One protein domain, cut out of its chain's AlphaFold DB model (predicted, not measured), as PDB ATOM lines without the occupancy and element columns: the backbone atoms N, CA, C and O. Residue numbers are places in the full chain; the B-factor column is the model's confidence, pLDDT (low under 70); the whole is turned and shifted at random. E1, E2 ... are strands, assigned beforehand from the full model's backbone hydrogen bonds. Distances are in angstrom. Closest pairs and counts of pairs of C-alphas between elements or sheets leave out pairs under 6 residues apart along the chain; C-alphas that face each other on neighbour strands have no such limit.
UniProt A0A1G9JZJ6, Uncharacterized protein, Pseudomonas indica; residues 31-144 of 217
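This is residues 31 to 144 of the 217 residues of an uncharacterized protein of Pseudomonas indica (UniProt A0A1G9JZJ6). Two twisted sheets face each other as an elongated sandwich, five strands E2, E8, E7, E4, E5 in one and three strands E1, E3, E6 in the other, with planes 34 degrees apart. E1 runs on into E2 and so passes from the smaller sheet to an edge of the larger one, while the long link of residues 57 to 69 lies at one end. The printed part has 114 residues, no named helix and eight named strands, E1 to E8 in order along the chain; the class is all strand. The larger sheet is mixed, the smaller all antiparallel. The whole is compact, with a radius of gyration of the C-alphas of 15.3 A, and spans 49 by 26 by 20 A.

Begin at E1, residues 31 to 35, which is antiparallel to E3, residues 47 to 56; look for N 32 and O 54, 3.0 A apart. E1 runs on at 41 degrees into E2, residues 38 to 42, parallel to E8, residues 132 to 143, with N 40 and O 140 at 2.8 A. E3 is also antiparallel to E6, residues 104 to 112, with N 49 and O 110 at 2.8 A. E4, residues 70 to 79, and E5, residues 85 to 91, form a hairpin, with N 75 and O 88 at 2.9 A. E7, residues 116 to 126, is antiparallel to E4, with N 121 and O 76 at 2.9 A, and forms a hairpin with E8, with N 120 and O 137 at 2.9 A. Between the sheets, the closest C-alphas of E1 and E8 are those of Glu 32 and Glu 135, 6.3 A apart, and those of E5 and E6 are Ile 87 and Trp 110, 7.0 A apart. E3 and E8 are apart.

Find C-alpha 31 at (113.690, 129.424, 151.193), where E1 begins its 12.0 A; E2 then covers 13.1 A. E3 runs 28.9 A from C-alpha 47 at (113.036, 151.904, 161.464). E4 measures 27.3 A, E5 17.5 A, E6 24.9 A and E7 32.1 A. E8 runs 35.4 A to C-alpha 143 at (109.799, 158.276, 155.182).

The two C-alphas farthest apart are those of Ser 61 and Val 144, 49.5 A. The printed part has no cut. The links E3 to E4 and E5 to E6 are long, with 13 and 12 residues. The mean pLDDT of the printed part is 87.9; residues 60, 67, 92 and 96 to 101 are under 70.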
ATOM      1  N   VAL A  31     113.782 128.179 150.446       88.94
ATOM      2  CA  VAL A  31     113.690 129.424 151.193       88.94
ATOM      3  C   VAL A  31     112.928 130.420 150.343       88.94
ATOM      4  O   VAL A  31     113.222 130.587 149.167       88.94
ATOM      5  N   GLU A  32     111.940 131.057 150.949       92.38
ATOM      6  CA  GLU A  32     111.181 132.141 150.342       92.38
ATOM      7  C   GLU A  32     111.132 133.292 151.343       92.38
ATOM      8  O   GLU A  32     110.861 133.080 152.528       92.38
ATOM      9  N   ILE A  33     111.412 134.511 150.888       93.06
ATOM     10  CA  ILE A  33     111.279 135.705 151.722       93.06
ATOM     11  C   ILE A  33     109.829 136.168 151.625       93.06
ATOM     12  O   ILE A  33     109.395 136.641 150.580       93.06
ATOM     13  N   THR A  34     109.076 136.046 152.716       93.88
ATOM     14  CA  THR A  34     107.679 136.500 152.757       93.88
ATOM     15  C   THR A  34     107.575 137.978 153.125       93.88
ATOM     16  O   THR A  34     106.642 138.647 152.701       93.88
ATOM     17  N   GLU A  35     108.528 138.494 153.908       94.19
ATOM     18  CA  GLU A  35     108.669 139.917 154.251       94.19
ATOM     19  C   GLU A  35     110.155 140.263 154.464       94.19
ATOM     20  O   GLU A  35     110.890 139.427 155.004       94.19
ATOM     21  N   PRO A  36     110.616 141.486 154.135       95.06
ATOM     22  CA  PRO A  36     109.869 142.602 153.547       95.06
ATOM     23  C   PRO A  36     109.674 142.475 152.027       95.06
ATOM     24  O   PRO A  36     110.519 141.913 151.335       95.06
ATOM     25  N   SER A  37     108.606 143.070 151.492       93.38
ATOM     26  CA  SER A  37     108.408 143.236 150.039       93.38
ATOM     27  C   SER A  37     107.812 144.602 149.666       93.38
ATOM     28  O   SER A  37     107.160 145.251 150.483       93.38
ATOM     29  N   GLY A  38     108.022 145.066 148.430       93.81
ATOM     30  CA  GLY A  38     107.371 146.277 147.913       93.81
ATOM     31  C   GLY A  38     107.865 147.588 148.539       93.81
ATOM     32  O   GLY A  38     109.063 147.776 148.743       93.81
ATOM     33  N   ILE A  39     106.951 148.534 148.785       92.88
ATOM     34  CA  ILE A  39     107.265 149.861 149.344       92.88
ATOM     35  C   ILE A  39     106.796 149.929 150.797       92.88
ATOM     36  O   ILE A  39     105.621 149.712 151.088       92.88
ATOM     37  N   HIS A  40     107.704 150.313 151.688       91.62
ATOM     38  CA  HIS A  40     107.470 150.480 153.117       91.62
ATOM     39  C   HIS A  40     107.603 151.948 153.496       91.62
ATOM     40  O   HIS A  40     108.660 152.564 153.336       91.62
ATOM     41  N   TYR A  41     106.519 152.502 154.027       90.38
ATOM     42  CA  TYR A  41     106.490 153.862 154.539       90.38
ATOM     43  C   TYR A  41     106.648 153.859 156.058       90.38
ATOM     44  O   TYR A  41     105.873 153.220 156.768       90.38
ATOM     45  N   VAL A  42     107.628 154.602 156.569       89.81
ATOM     46  CA  VAL A  42     107.933 154.684 158.004       89.81
ATOM     47  C   VAL A  42     107.882 156.123 158.505       89.81
ATOM     48  O   VAL A  42     108.133 157.065 157.759       89.81
ATOM     49  N   ALA A  43     107.569 156.321 159.785       84.88
ATOM     50  CA  ALA A  43     107.485 157.663 160.372       84.88
ATOM     51  C   ALA A  43     108.853 158.366 160.496       84.88
ATOM     52  O   ALA A  43     108.913 159.583 160.633       84.88
ATOM     53  N   GLY A  44     109.947 157.606 160.460       87.00
ATOM     54  CA  GLY A  44     111.310 158.103 160.570       87.00
ATOM     55  C   GLY A  44     112.307 156.950 160.632       87.00
ATOM     56  O   GLY A  44     111.909 155.789 160.706       87.00
ATOM     57  N   PHE A  45     113.596 157.284 160.602       89.94
ATOM     58  CA  PHE A  45     114.691 156.324 160.722       89.94
ATOM     59  C   PHE A  45     115.519 156.594 161.994       89.94
ATOM     60  O   PHE A  45     115.654 157.760 162.376       89.94
ATOM     61  N   PRO A  46     116.086 155.558 162.645       94.06
ATOM     62  CA  PRO A  46     116.053 154.150 162.244       94.06
ATOM     63  C   PRO A  46     114.662 153.514 162.397       94.06
ATOM     64  O   PRO A  46     113.913 153.855 163.311       94.06
ATOM     65  N   ALA A  47     114.320 152.598 161.493       93.38
ATOM     66  CA  ALA A  47     113.036 151.904 161.464       93.38
ATOM     67  C   ALA A  47     113.225 150.396 161.650       93.38
ATOM     68  O   ALA A  47     114.150 149.812 161.091       93.38
ATOM     69  N   ASN A  48     112.341 149.762 162.419       95.38
ATOM     70  CA  ASN A  48     112.357 148.312 162.592       95.38
ATOM     71  C   ASN A  48     111.557 147.650 161.469       95.38
ATOM     72  O   ASN A  48     110.373 147.935 161.305       95.38
ATOM     73  N   VAL A  49     112.207 146.754 160.734       95.62
ATOM     74  CA  VAL A  49     111.601 145.919 159.695       95.62
ATOM     75  C   VAL A  49     111.626 144.477 160.177       95.62
ATOM     76  O   VAL A  49     112.667 143.979 160.611       95.62
ATOM     77  N   ASN A  50     110.482 143.805 160.107       96.38
ATOM     78  CA  ASN A  50     110.419 142.374 160.363       96.38
ATOM     79  C   ASN A  50     110.818 141.628 159.087       96.38
ATOM     80  O   ASN A  50     110.190 141.807 158.046       96.38
ATOM     81  N   VAL A  51     111.845 140.790 159.173       96.38
ATOM     82  CA  VAL A  51     112.235 139.887 158.089       96.38
ATOM     83  C   VAL A  51     111.635 138.531 158.405       96.38
ATOM     84  O   VAL A  51     111.891 137.984 159.476       96.38
ATOM     85  N   THR A  52     110.826 137.996 157.495       94.81
ATOM     86  CA  THR A  52     110.183 136.689 157.650       94.81
ATOM     87  C   THR A  52     110.479 135.823 156.436       94.81
ATOM     88  O   THR A  52     110.344 136.261 155.295       94.81
ATOM     89  N   LEU A  53     110.890 134.590 156.703       92.25
ATOM     90  CA  LEU A  53     111.190 133.560 155.726       92.25
ATOM     91  C   LEU A  53     110.198 132.409 155.896       92.25
ATOM     92  O   LEU A  53     109.909 131.993 157.022       92.25
ATOM     93  N   SER A  54     109.743 131.858 154.781       89.81
ATOM     94  CA  SER A  54     109.100 130.552 154.721       89.81
ATOM     95  C   SER A  54     110.164 129.523 154.350       89.81
ATOM     96  O   SER A  54     110.756 129.582 153.271       89.81
ATOM     97  N   LEU A  55     110.454 128.607 155.275       87.12
ATOM     98  CA  LEU A  55     111.440 127.549 155.075       87.12
ATOM     99  C   LEU A  55     110.721 126.221 154.866       87.12
ATOM    100  O   LEU A  55     109.981 125.758 155.735       87.12
ATOM    101  N   SER A  56     110.957 125.582 153.728       82.56
ATOM    102  CA  SER A  56     110.458 124.241 153.437       82.56
ATOM    103  C   SER A  56     111.596 123.246 153.558       82.56
ATOM    104  O   SER A  56     112.657 123.446 152.979       82.56
ATOM    105  N   VAL A  57     111.399 122.176 154.316       77.00
ATOM    106  CA  VAL A  57     112.440 121.196 154.646       77.00
ATOM    107  C   VAL A  57     111.850 119.787 154.570       77.00
ATOM    108  O   VAL A  57     111.749 119.059 155.560       77.00
ATOM    109  N   PHE A  58     111.389 119.419 153.374       75.38
ATOM    110  CA  PHE A  58     110.771 118.122 153.115       75.38
ATOM    111  C   PHE A  58     111.773 117.095 152.599       75.38
ATOM    112  O   PHE A  58     112.611 117.367 151.742       75.38
ATOM    113  N   ASN A  59     111.605 115.860 153.060       70.38
ATOM    114  CA  ASN A  59     112.136 114.696 152.378       70.38
ATOM    115  C   ASN A  59     111.146 114.280 151.278       70.38
ATOM    116  O   ASN A  59     110.063 113.767 151.558       70.38
ATOM    117  N   THR A  60     111.530 114.460 150.017       69.06
ATOM    118  CA  THR A  60     110.702 114.113 148.848       69.06
ATOM    119  C   THR A  60     110.407 112.614 148.724       69.06
ATOM    120  O   THR A  60     109.466 112.231 148.035       69.06
ATOM    121  N   SER A  61     111.168 111.755 149.409       73.31
ATOM    122  CA  SER A  61     111.029 110.293 149.340       73.31
ATOM    123  C   SER A  61     109.986 109.730 150.305       73.31
ATOM    124  O   SER A  61     109.466 108.642 150.073       73.31
ATOM    125  N   ASN A  62     109.686 110.430 151.401       72.56
ATOM    126  CA  ASN A  62     108.712 109.970 152.399       72.56
ATOM    127  C   ASN A  62     107.721 111.058 152.846       72.56
ATOM    128  O   ASN A  62     106.925 110.806 153.745       72.56
ATOM    129  N   ASN A  63     107.768 112.237 152.217       73.38
ATOM    130  CA  ASN A  63     106.917 113.395 152.488       73.38
ATOM    131  C   ASN A  63     106.906 113.835 153.967       73.38
ATOM    132  O   ASN A  63     105.934 114.423 154.438       73.38
ATOM    133  N   ASN A  64     107.987 113.547 154.700       75.81
ATOM    134  CA  ASN A  64     108.154 113.941 156.095       75.81
ATOM    135  C   ASN A  64     109.090 115.144 156.220       75.81
ATOM    136  O   ASN A  64     109.987 115.359 155.403       75.81
ATOM    137  N   CYS A  65     108.887 115.911 157.287       76.00
ATOM    138  CA  CYS A  65     109.716 117.061 157.619       76.00
ATOM    139  C   CYS A  65     111.064 116.617 158.194       76.00
ATOM    140  O   CYS A  65     111.134 115.648 158.954       76.00
ATOM    141  N   ILE A  66     112.124 117.352 157.865       75.06
ATOM    142  CA  ILE A  66     113.480 117.085 158.343       75.06
ATOM    143  C   ILE A  66     113.873 118.173 159.344       75.06
ATOM    144  O   ILE A  66     114.089 119.326 158.982       75.06
ATOM    145  N   THR A  67     114.016 117.802 160.614       68.44
ATOM    146  CA  THR A  67     114.308 118.748 161.705       68.44
ATOM    147  C   THR A  67     115.743 119.286 161.697       68.44
ATOM    148  O   THR A  67     116.003 120.322 162.299       68.44
ATOM    149  N   ASN A  68     116.660 118.623 160.987       74.94
ATOM    150  CA  ASN A  68     118.065 119.014 160.835       74.94
ATOM    151  C   ASN A  68     118.434 119.381 159.384       74.94
ATOM    152  O   ASN A  68     119.600 119.326 159.005       74.94
ATOM    153  N   GLY A  69     117.454 119.705 158.533       78.81
ATOM    154  CA  GLY A  69     117.724 119.981 157.117       78.81
ATOM    155  C   GLY A  69     118.415 121.325 156.861       78.81
ATOM    156  O   GLY A  69     118.992 121.511 155.793       78.81
ATOM    157  N   ILE A  70     118.440 122.232 157.844       85.31
ATOM    158  CA  ILE A  70     119.102 123.541 157.750       85.31
ATOM    159  C   ILE A  70     120.197 123.650 158.812       85.31
ATOM    160  O   ILE A  70     119.927 123.547 160.003       85.31
ATOM    161  N   LYS A  71     121.424 123.941 158.376       87.75
ATOM    162  CA  LYS A  71     122.600 124.142 159.235       87.75
ATOM    163  C   LYS A  71     122.731 125.569 159.745       87.75
ATOM    164  O   LYS A  71     123.116 125.805 160.890       87.75
ATOM    165  N   SER A  72     122.516 126.523 158.847       91.50
ATOM    166  CA  SER A  72     122.698 127.942 159.129       91.50
ATOM    167  C   SER A  72     121.950 128.799 158.127       91.50
ATOM    168  O   SER A  72     121.862 128.438 156.953       91.50
ATOM    169  N   ILE A  73     121.522 129.970 158.584       93.38
ATOM    170  CA  ILE A  73     120.925 131.018 157.760       93.38
ATOM    171  C   ILE A  73     121.812 132.252 157.903       93.38
ATOM    172  O   ILE A  73     122.273 132.581 158.999       93.38
ATOM    173  N   THR A  74     122.103 132.917 156.797       96.31
ATOM    174  CA  THR A  74     122.810 134.199 156.759       96.31
ATOM    175  C   THR A  74     121.994 135.156 155.915       96.31
ATOM    176  O   THR A  74     121.585 134.795 154.818       96.31
ATOM    177  N   VAL A  75     121.756 136.359 156.423       97.69
ATOM    178  CA  VAL A  75     121.033 137.402 155.696       97.69
ATOM    179  C   VAL A  75     121.936 138.610 155.554       97.69
ATOM    180  O   VAL A  75     122.410 139.169 156.548       97.69
ATOM    181  N   ASN A  76     122.174 138.999 154.308       98.06
ATOM    182  CA  ASN A  76     122.903 140.206 153.962       98.06
ATOM    183  C   ASN A  76     121.932 141.243 153.405       98.06
ATOM    184  O   ASN A  76     121.045 140.897 152.630       98.06
ATOM    185  N   ALA A  77     122.125 142.502 153.776       98.00
ATOM    186  CA  ALA A  77     121.396 143.634 153.234       98.00
ATOM    187  C   ALA A  77     122.344 144.569 152.491       98.00
ATOM    188  O   ALA A  77     123.417 144.911 152.995       98.00
ATOM    189  N   GLN A  78     121.912 145.019 151.323       97.81
ATOM    190  CA  GLN A  78     122.573 146.035 150.519       97.81
ATOM    191  C   GLN A  78     121.630 147.225 150.349       97.81
ATOM    192  O   GLN A  78     120.436 147.017 150.143       97.81
ATOM    193  N   ARG A  79     122.139 148.459 150.440       97.56
ATOM    194  CA  ARG A  79     121.359 149.680 150.186       97.56
ATOM    195  C   ARG A  79     121.904 150.390 148.954       97.56
ATOM    196  O   ARG A  79     122.988 150.958 149.020       97.56
ATOM    197  N   GLY A  80     121.153 150.399 147.855       93.75
ATOM    198  CA  GLY A  80     121.649 150.921 146.578       93.75
ATOM    199  C   GLY A  80     123.013 150.314 146.227       93.75
ATOM    200  O   GLY A  80     123.173 149.097 146.263       93.75
ATOM    201  N   ASP A  81     124.004 151.168 145.971       92.31
ATOM    202  CA  ASP A  81     125.375 150.754 145.639       92.31
ATOM    203  C   ASP A  81     126.302 150.606 146.865       92.31
ATOM    204  O   ASP A  81     127.501 150.360 146.709       92.31
ATOM    205  N   ASP A  82     125.784 150.765 148.090       94.69
ATOM    206  CA  ASP A  82     126.571 150.535 149.306       94.69
ATOM    207  C   ASP A  82     127.020 149.061 149.378       94.69
ATOM    208  O   ASP A  82     126.303 148.175 148.915       94.69
ATOM    209  N   PRO A  83     128.167 148.743 150.003       95.50
ATOM    210  CA  PRO A  83     128.565 147.358 150.226       95.50
ATOM    211  C   PRO A  83     127.517 146.571 151.025       95.50
ATOM    212  O   PRO A  83     126.963 147.073 152.006       95.50
ATOM    213  N   ALA A  84     127.290 145.311 150.648       96.88
ATOM    214  CA  ALA A  84     126.411 144.424 151.398       96.88
ATOM    215  C   ALA A  84     126.938 144.192 152.827       96.88
ATOM    216  O   ALA A  84     128.133 143.986 153.050       96.88
ATOM    217  N   THR A  85     126.029 144.192 153.797       97.31
ATOM    218  CA  THR A  85     126.324 143.996 155.222       97.31
ATOM    219  C   THR A  85     125.539 142.815 155.765       97.31
ATOM    220  O   THR A  85     124.368 142.642 155.439       97.31
ATOM    221  N   THR A  86     126.162 141.992 156.603       97.62
ATOM    222  CA  THR A  86     125.451 140.904 157.280       97.62
ATOM    223  C   THR A  86     124.585 141.473 158.395       97.62
ATOM    224  O   THR A  86     125.103 142.005 159.375       97.62
ATOM    225  N   ILE A  87     123.267 141.350 158.247       97.06
ATOM    226  CA  ILE A  87     122.288 141.863 159.213       97.06
ATOM    227  C   ILE A  87     121.807 140.785 160.179       97.06
ATOM    228  O   ILE A  87     121.311 141.108 161.255       97.06
ATOM    229  N   HIS A  88     121.953 139.511 159.805       96.81
ATOM    230  CA  HIS A  88     121.543 138.394 160.642       96.81
ATOM    231  C   HIS A  88     122.298 137.116 160.301       96.81
ATOM    232  O   HIS A  88     122.541 136.805 159.133       96.81
ATOM    233  N   THR A  89     122.622 136.340 161.332       95.19
ATOM    234  CA  THR A  89     123.177 134.993 161.195       95.19
ATOM    235  C   THR A  89     122.603 134.089 162.266       95.19
ATOM    236  O   THR A  89     122.614 134.449 163.443       95.19
ATOM    237  N   SER A  90     122.209 132.881 161.885       91.25
ATOM    238  CA  SER A  90     121.906 131.811 162.830       91.25
ATOM    239  C   SER A  90     122.782 130.600 162.564       91.25
ATOM    240  O   SER A  90     122.850 130.108 161.434       91.25
ATOM    241  N   SER A  91     123.416 130.097 163.616       79.75
ATOM    242  CA  SER A  91     124.159 128.842 163.621       79.75
ATOM    243  C   SER A  91     123.411 127.779 164.428       79.75
ATOM    244  O   SER A  91     122.656 128.115 165.338       79.75
ATOM    245  N   SER A  92     123.647 126.506 164.083       67.94
ATOM    246  CA  SER A  92     123.078 125.290 164.696       67.94
ATOM    247  C   SER A  92     121.549 125.200 164.662       67.94
ATOM    248  O   SER A  92     120.868 125.781 165.499       67.94
ATOM    249  N   ASP A  93     121.039 124.432 163.695       72.38
ATOM    250  CA  ASP A  93     119.648 123.985 163.550       72.38
ATOM    251  C   ASP A  93     118.583 125.048 163.895       72.38
ATOM    252  O   ASP A  93     117.778 124.849 164.806       72.38
ATOM    253  N   PRO A  94     118.521 126.176 163.162       73.50
ATOM    254  CA  PRO A  94     117.678 127.331 163.505       73.50
ATOM    255  C   PRO A  94     116.169 127.046 163.567       73.50
ATOM    256  O   PRO A  94     115.407 127.885 164.040       73.50
ATOM    257  N   ILE A  95     115.740 125.880 163.084       75.25
ATOM    258  CA  ILE A  95     114.346 125.438 163.020       75.25
ATOM    259  C   ILE A  95     114.048 124.228 163.924       75.25
ATOM    260  O   ILE A  95     112.907 123.774 163.951       75.25
ATOM    261  N   ASN A  96     115.029 123.701 164.676       66.19
ATOM    262  CA  ASN A  96     114.861 122.479 165.484       66.19
ATOM    263  C   ASN A  96     113.780 122.587 166.571       66.19
ATOM    264  O   ASN A  96     113.186 121.579 166.946       66.19
ATOM    265  N   ASN A  97     113.512 123.799 167.051       60.38
ATOM    266  CA  ASN A  97     112.533 124.088 168.094       60.38
ATOM    267  C   ASN A  97     111.191 124.597 167.534       60.38
ATOM    268  O   ASN A  97     110.345 125.054 168.301       60.38
ATOM    269  N   SER A  98     110.985 124.551 166.212       64.88
ATOM    270  CA  SER A  98     109.710 124.940 165.604       64.88
ATOM    271  C   SER A  98     108.637 123.884 165.878       64.88
ATOM    272  O   SER A  98     108.819 122.701 165.593       64.88
ATOM    273  N   THR A  99     107.479 124.310 166.387       60.56
ATOM    274  CA  THR A  99     106.289 123.454 166.539       60.56
ATOM    275  C   THR A  99     105.595 123.163 165.202       60.56
ATOM    276  O   THR A  99     104.754 122.267 165.131       60.56
ATOM    277  N   GLN A 100     105.952 123.893 164.139       61.94
ATOM    278  CA  GLN A 100     105.468 123.696 162.777       61.94
ATOM    279  C   GLN A 100     106.563 123.035 161.943       61.94
ATOM    280  O   GLN A 100     107.646 123.596 161.768       61.94
ATOM    281  N   LEU A 101     106.279 121.823 161.465       63.56
ATOM    282  CA  LEU A 101     107.314 120.952 160.927       63.56
ATOM    283  C   LEU A 101     107.714 121.305 159.482       63.56
ATOM    284  O   LEU A 101     108.899 121.176 159.218       63.56
ATOM    285  N   CYS A 102     106.802 121.784 158.609       73.12
ATOM    286  CA  CYS A 102     107.057 122.442 157.303       73.12
ATOM    287  C   CYS A 102     105.743 122.976 156.662       73.12
ATOM    288  O   CYS A 102     104.734 122.270 156.732       73.12
ATOM    289  N   PRO A 103     105.737 124.135 155.967       72.56
ATOM    290  CA  PRO A 103     106.790 125.150 155.975       72.56
ATOM    291  C   PRO A 103     106.911 125.778 157.370       72.56
ATOM    292  O   PRO A 103     105.903 125.995 158.044       72.56
ATOM    293  N   ALA A 104     108.140 126.006 157.826       81.50
ATOM    294  CA  ALA A 104     108.441 126.597 159.122       81.50
ATOM    295  C   ALA A 104     108.710 128.102 158.949       81.50
ATOM    296  O   ALA A 104     109.609 128.467 158.183       81.50
ATOM    297  N   PRO A 105     107.963 128.983 159.637       86.50
ATOM    298  CA  PRO A 105     108.259 130.405 159.617       86.50
ATOM    299  C   PRO A 105     109.546 130.681 160.400       86.50
ATOM    300  O   PRO A 105     109.739 130.177 161.508       86.50
ATOM    301  N   TYR A 106     110.414 131.515 159.842       88.69
ATOM    302  CA  TYR A 106     111.625 131.991 160.501       88.69
ATOM    303  C   TYR A 106     111.685 133.507 160.406       88.69
ATOM    304  O   TYR A 106     111.615 134.045 159.306       88.69
ATOM    305  N   GLY A 107     111.820 134.208 161.530       91.94
ATOM    306  CA  GLY A 107     111.803 135.666 161.505       91.94
ATOM    307  C   GLY A 107     112.673 136.328 162.556       91.94
ATOM    308  O   GLY A 107     112.967 135.759 163.608       91.94
ATOM    309  N   PHE A 108     113.098 137.545 162.239       94.88
ATOM    310  CA  PHE A 108     113.895 138.405 163.105       94.88
ATOM    311  C   PHE A 108     113.622 139.878 162.778       94.88
ATOM    312  O   PHE A 108     113.208 140.225 161.672       94.88
ATOM    313  N   ASN A 109     113.884 140.760 163.743       96.88
ATOM    314  CA  ASN A 109     113.783 142.202 163.534       96.88
ATOM    315  C   ASN A 109     115.123 142.774 163.075       96.88
ATOM    316  O   ASN A 109     116.162 142.496 163.675       96.88
ATOM    317  N   TRP A 110     115.080 143.636 162.067       97.06
ATOM    318  CA  TRP A 110     116.226 144.370 161.554       97.06
ATOM    319  C   TRP A 110     116.012 145.883 161.686       97.06
ATOM    320  O   TRP A 110     114.964 146.411 161.322       97.06
ATOM    321  N   SER A 111     117.017 146.586 162.216       97.06
ATOM    322  CA  SER A 111     117.026 148.048 162.326       97.06
ATOM    323  C   SER A 111     117.620 148.675 161.062       97.06
ATOM    324  O   SER A 111     118.830 148.633 160.828       97.06
ATOM    325  N   VAL A 112     116.756 149.256 160.234       96.38
ATOM    326  CA  VAL A 112     117.110 149.950 158.995       96.38
ATOM    327  C   VAL A 112     117.464 151.397 159.315       96.38
ATOM    328  O   VAL A 112     116.664 152.118 159.904       96.38
ATOM    329  N   ALA A 113     118.658 151.843 158.928       94.12
ATOM    330  CA  ALA A 113     119.199 153.126 159.381       94.12
ATOM    331  C   ALA A 113     118.750 154.357 158.572       94.12
ATOM    332  O   ALA A 113     118.856 155.472 159.080       94.12
ATOM    333  N   ALA A 114     118.305 154.201 157.322       94.75
ATOM    334  CA  ALA A 114     117.937 155.331 156.465       94.75
ATOM    335  C   ALA A 114     116.987 154.903 155.329       94.75
ATOM    336  O   ALA A 114     116.862 153.704 155.075       94.75
ATOM    337  N   PRO A 115     116.348 155.851 154.618       95.06
ATOM    338  CA  PRO A 115     115.563 155.526 153.434       95.06
ATOM    339  C   PRO A 115     116.460 155.056 152.282       95.06
ATOM    340  O   PRO A 115     117.655 155.361 152.236       95.06
ATOM    341  N   GLY A 116     115.865 154.339 151.334       96.00
ATOM    342  CA  GLY A 116     116.543 153.864 150.130       96.00
ATOM    343  C   GLY A 116     115.980 152.546 149.612       96.00
ATOM    344  O   GLY A 116     115.155 151.904 150.267       96.00
ATOM    345  N   SER A 117     116.433 152.159 148.422       97.50
ATOM    346  CA  SER A 117     116.197 150.823 147.875       97.50
ATOM    347  C   SER A 117     117.141 149.833 148.542       97.50
ATOM    348  O   SER A 117     118.349 150.076 148.612       97.50
ATOM    349  N   TYR A 118     116.585 148.730 149.021       97.94
ATOM    350  CA  TYR A 118     117.312 147.676 149.699       97.94
ATOM    351  C   TYR A 118     117.157 146.350 148.965       97.94
ATOM    352  O   TYR A 118     116.067 146.008 148.508       97.94
ATOM    353  N   THR A 119     118.241 145.585 148.934       98.19
ATOM    354  CA  THR A 119     118.270 144.201 148.463       98.19
ATOM    355  C   THR A 119     118.666 143.315 149.637       98.19
ATOM    356  O   THR A 119     119.723 143.524 150.239       98.19
ATOM    357  N   LEU A 120     117.830 142.338 149.984       98.06
ATOM    358  CA  LEU A 120     118.194 141.284 150.930       98.06
ATOM    359  C   LEU A 120     118.606 140.043 150.164       98.06
ATOM    360  O   LEU A 120     117.846 139.577 149.328       98.06
ATOM    361  N   LEU A 121     119.768 139.492 150.502       97.62
ATOM    362  CA  LEU A 121     120.213 138.174 150.073       97.62
ATOM    363  C   LEU A 121     120.210 137.246 151.285       97.62
ATOM    364  O   LEU A 121     121.014 137.405 152.211       97.62
ATOM    365  N   VAL A 122     119.325 136.261 151.262       96.75
ATOM    366  CA  VAL A 122     119.270 135.180 152.239       96.75
ATOM    367  C   VAL A 122     120.046 133.998 151.687       96.75
ATOM    368  O   VAL A 122     119.880 133.619 150.535       96.75
ATOM    369  N   THR A 123     120.904 133.405 152.506       94.88
ATOM    370  CA  THR A 123     121.653 132.189 152.191       94.88
ATOM    371  C   THR A 123     121.369 131.139 153.253       94.88
ATOM    372  O   THR A 123     121.597 131.374 154.444       94.88
ATOM    373  N   VAL A 124     120.912 129.967 152.826       92.00
ATOM    374  CA  VAL A 124     120.583 128.829 153.684       92.00
ATOM    375  C   VAL A 124     121.539 127.690 153.363       92.00
ATOM    376  O   VAL A 124     121.578 127.206 152.238       92.00
ATOM    377  N   LYS A 125     122.330 127.254 154.348       90.38
ATOM    378  CA  LYS A 125     123.196 126.073 154.203       90.38
ATOM    379  C   LYS A 125     122.464 124.832 154.673       90.38
ATOM    380  O   LYS A 125     121.877 124.841 155.759       90.38
ATOM    381  N   HIS A 126     122.563 123.764 153.897       87.06
ATOM    382  CA  HIS A 126     121.916 122.495 154.201       87.06
ATOM    383  C   HIS A 126     122.632 121.793 155.365       87.06
ATOM    384  O   HIS A 126     123.842 121.937 155.561       87.06
ATOM    385  N   GLY A 127     121.866 121.092 156.202       83.31
ATOM    386  CA  GLY A 127     122.379 120.380 157.382       83.31
ATOM    387  C   GLY A 127     122.976 119.009 157.086       83.31
ATOM    388  O   GLY A 127     123.923 118.598 157.757       83.31
ATOM    389  N   ASN A 128     122.454 118.330 156.065       77.50
ATOM    390  CA  ASN A 128     122.754 116.925 155.780       77.50
ATOM    391  C   ASN A 128     123.636 116.713 154.539       77.50
ATOM    392  O   ASN A 128     124.047 115.585 154.274       77.50
ATOM    393  N   ASP A 129     123.947 117.775 153.797       79.38
ATOM    394  CA  ASP A 129     124.833 117.747 152.636       79.38
ATOM    395  C   ASP A 129     125.591 119.087 152.483       79.38
ATOM    396  O   ASP A 129     125.718 119.864 153.434       79.38
ATOM    397  N   THR A 130     126.190 119.323 151.314       83.06
ATOM    398  CA  THR A 130     126.962 120.538 151.008       83.06
ATOM    399  C   THR A 130     126.164 121.594 150.244       83.06
ATOM    400  O   THR A 130     126.762 122.555 149.757       83.06
ATOM    401  N   GLY A 131     124.859 121.402 150.065       85.81
ATOM    402  CA  GLY A 131     124.016 122.299 149.298       85.81
ATOM    403  C   GLY A 131     123.769 123.633 150.003       85.81
ATOM    404  O   GLY A 131     123.956 123.806 151.218       85.81
ATOM    405  N   VAL A 132     123.421 124.618 149.181       90.12
ATOM    406  CA  VAL A 132     123.159 125.993 149.587       90.12
ATOM    407  C   VAL A 132     122.026 126.524 148.727       90.12
ATOM    408  O   VAL A 132     122.129 126.469 147.503       90.12
ATOM    409  N   ASP A 133     121.012 127.096 149.366       90.19
ATOM    410  CA  ASP A 133     119.973 127.857 148.677       90.19
ATOM    411  C   ASP A 133     120.131 129.339 148.959       90.19
ATOM    412  O   ASP A 133     120.603 129.755 150.026       90.19
ATOM    413  N   THR A 134     119.707 130.139 147.994       93.69
ATOM    414  CA  THR A 134     119.694 131.587 148.112       93.69
ATOM    415  C   THR A 134     118.367 132.134 147.653       93.69
ATOM    416  O   THR A 134     117.850 131.678 146.639       93.69
ATOM    417  N   GLU A 135     117.890 133.153 148.351       95.88
ATOM    418  CA  GLU A 135     116.729 133.927 147.940       95.88
ATOM    419  C   GLU A 135     117.051 135.410 148.045       95.88
ATOM    420  O   GLU A 135     117.761 135.835 148.965       95.88
ATOM    421  N   THR A 136     116.526 136.189 147.103       96.69
ATOM    422  CA  THR A 136     116.748 137.630 147.046       96.69
ATOM    423  C   THR A 136     115.422 138.364 146.966       96.69
ATOM    424  O   THR A 136     114.574 138.013 146.153       96.69
ATOM    425  N   VAL A 137     115.269 139.430 147.750       97.50
ATOM    426  CA  VAL A 137     114.142 140.361 147.611       97.50
ATOM    427  C   VAL A 137     114.638 141.794 147.532       97.50
ATOM    428  O   VAL A 137     115.589 142.179 148.216       97.50
ATOM    429  N   GLU A 138     113.963 142.587 146.709       97.56
ATOM    430  CA  GLU A 138     114.139 144.030 146.637       97.56
ATOM    431  C   GLU A 138     112.915 144.730 147.220       97.56
ATOM    432  O   GLU A 138     111.768 144.355 146.964       97.56
ATOM    433  N   PHE A 139     113.159 145.767 148.012       97.19
ATOM    434  CA  PHE A 139     112.106 146.576 148.605       97.19
ATOM    435  C   PHE A 139     112.597 148.010 148.822       97.19
ATOM    436  O   PHE A 139     113.796 148.293 148.848       97.19
ATOM    437  N   LEU A 140     111.659 148.943 148.945       96.69
ATOM    438  CA  LEU A 140     111.939 150.368 149.070       96.69
ATOM    439  C   LEU A 140     111.485 150.873 150.436       96.69
ATOM    440  O   LEU A 140     110.328 150.703 150.808       96.69
ATOM    441  N   MET A 141     112.382 151.545 151.151       96.19
ATOM    442  CA  MET A 141     112.096 152.189 152.431       96.19
ATOM    443  C   MET A 141     112.005 153.701 152.240       96.19
ATOM    444  O   MET A 141     112.980 154.335 151.830       96.19
ATOM    445  N   LEU A 142     110.860 154.292 152.577       91.94
ATOM    446  CA  LEU A 142     110.618 155.734 152.493       91.94
ATOM    447  C   LEU A 142     110.129 156.282 153.829       91.94
ATOM    448  O   LEU A 142     109.383 155.627 154.555       91.94
ATOM    449  N   THR A 143     110.494 157.523 154.135       88.94
ATOM    450  CA  THR A 143     109.799 158.276 155.182       88.94
ATOM    451  C   THR A 143     108.424 158.703 154.676       88.94
ATOM    452  O   THR A 143     108.316 159.213 153.561       88.94
ATOM    453  N   VAL A 144     107.381 158.543 155.494       83.19
ATOM    454  CA  VAL A 144     106.084 159.179 155.243       83.19
ATOM    455  C   VAL A 144     106.289 160.689 155.255       83.19
ATOM    456  O   VAL A 144     106.759 161.244 156.247       83.19
TER     457      VAL A 144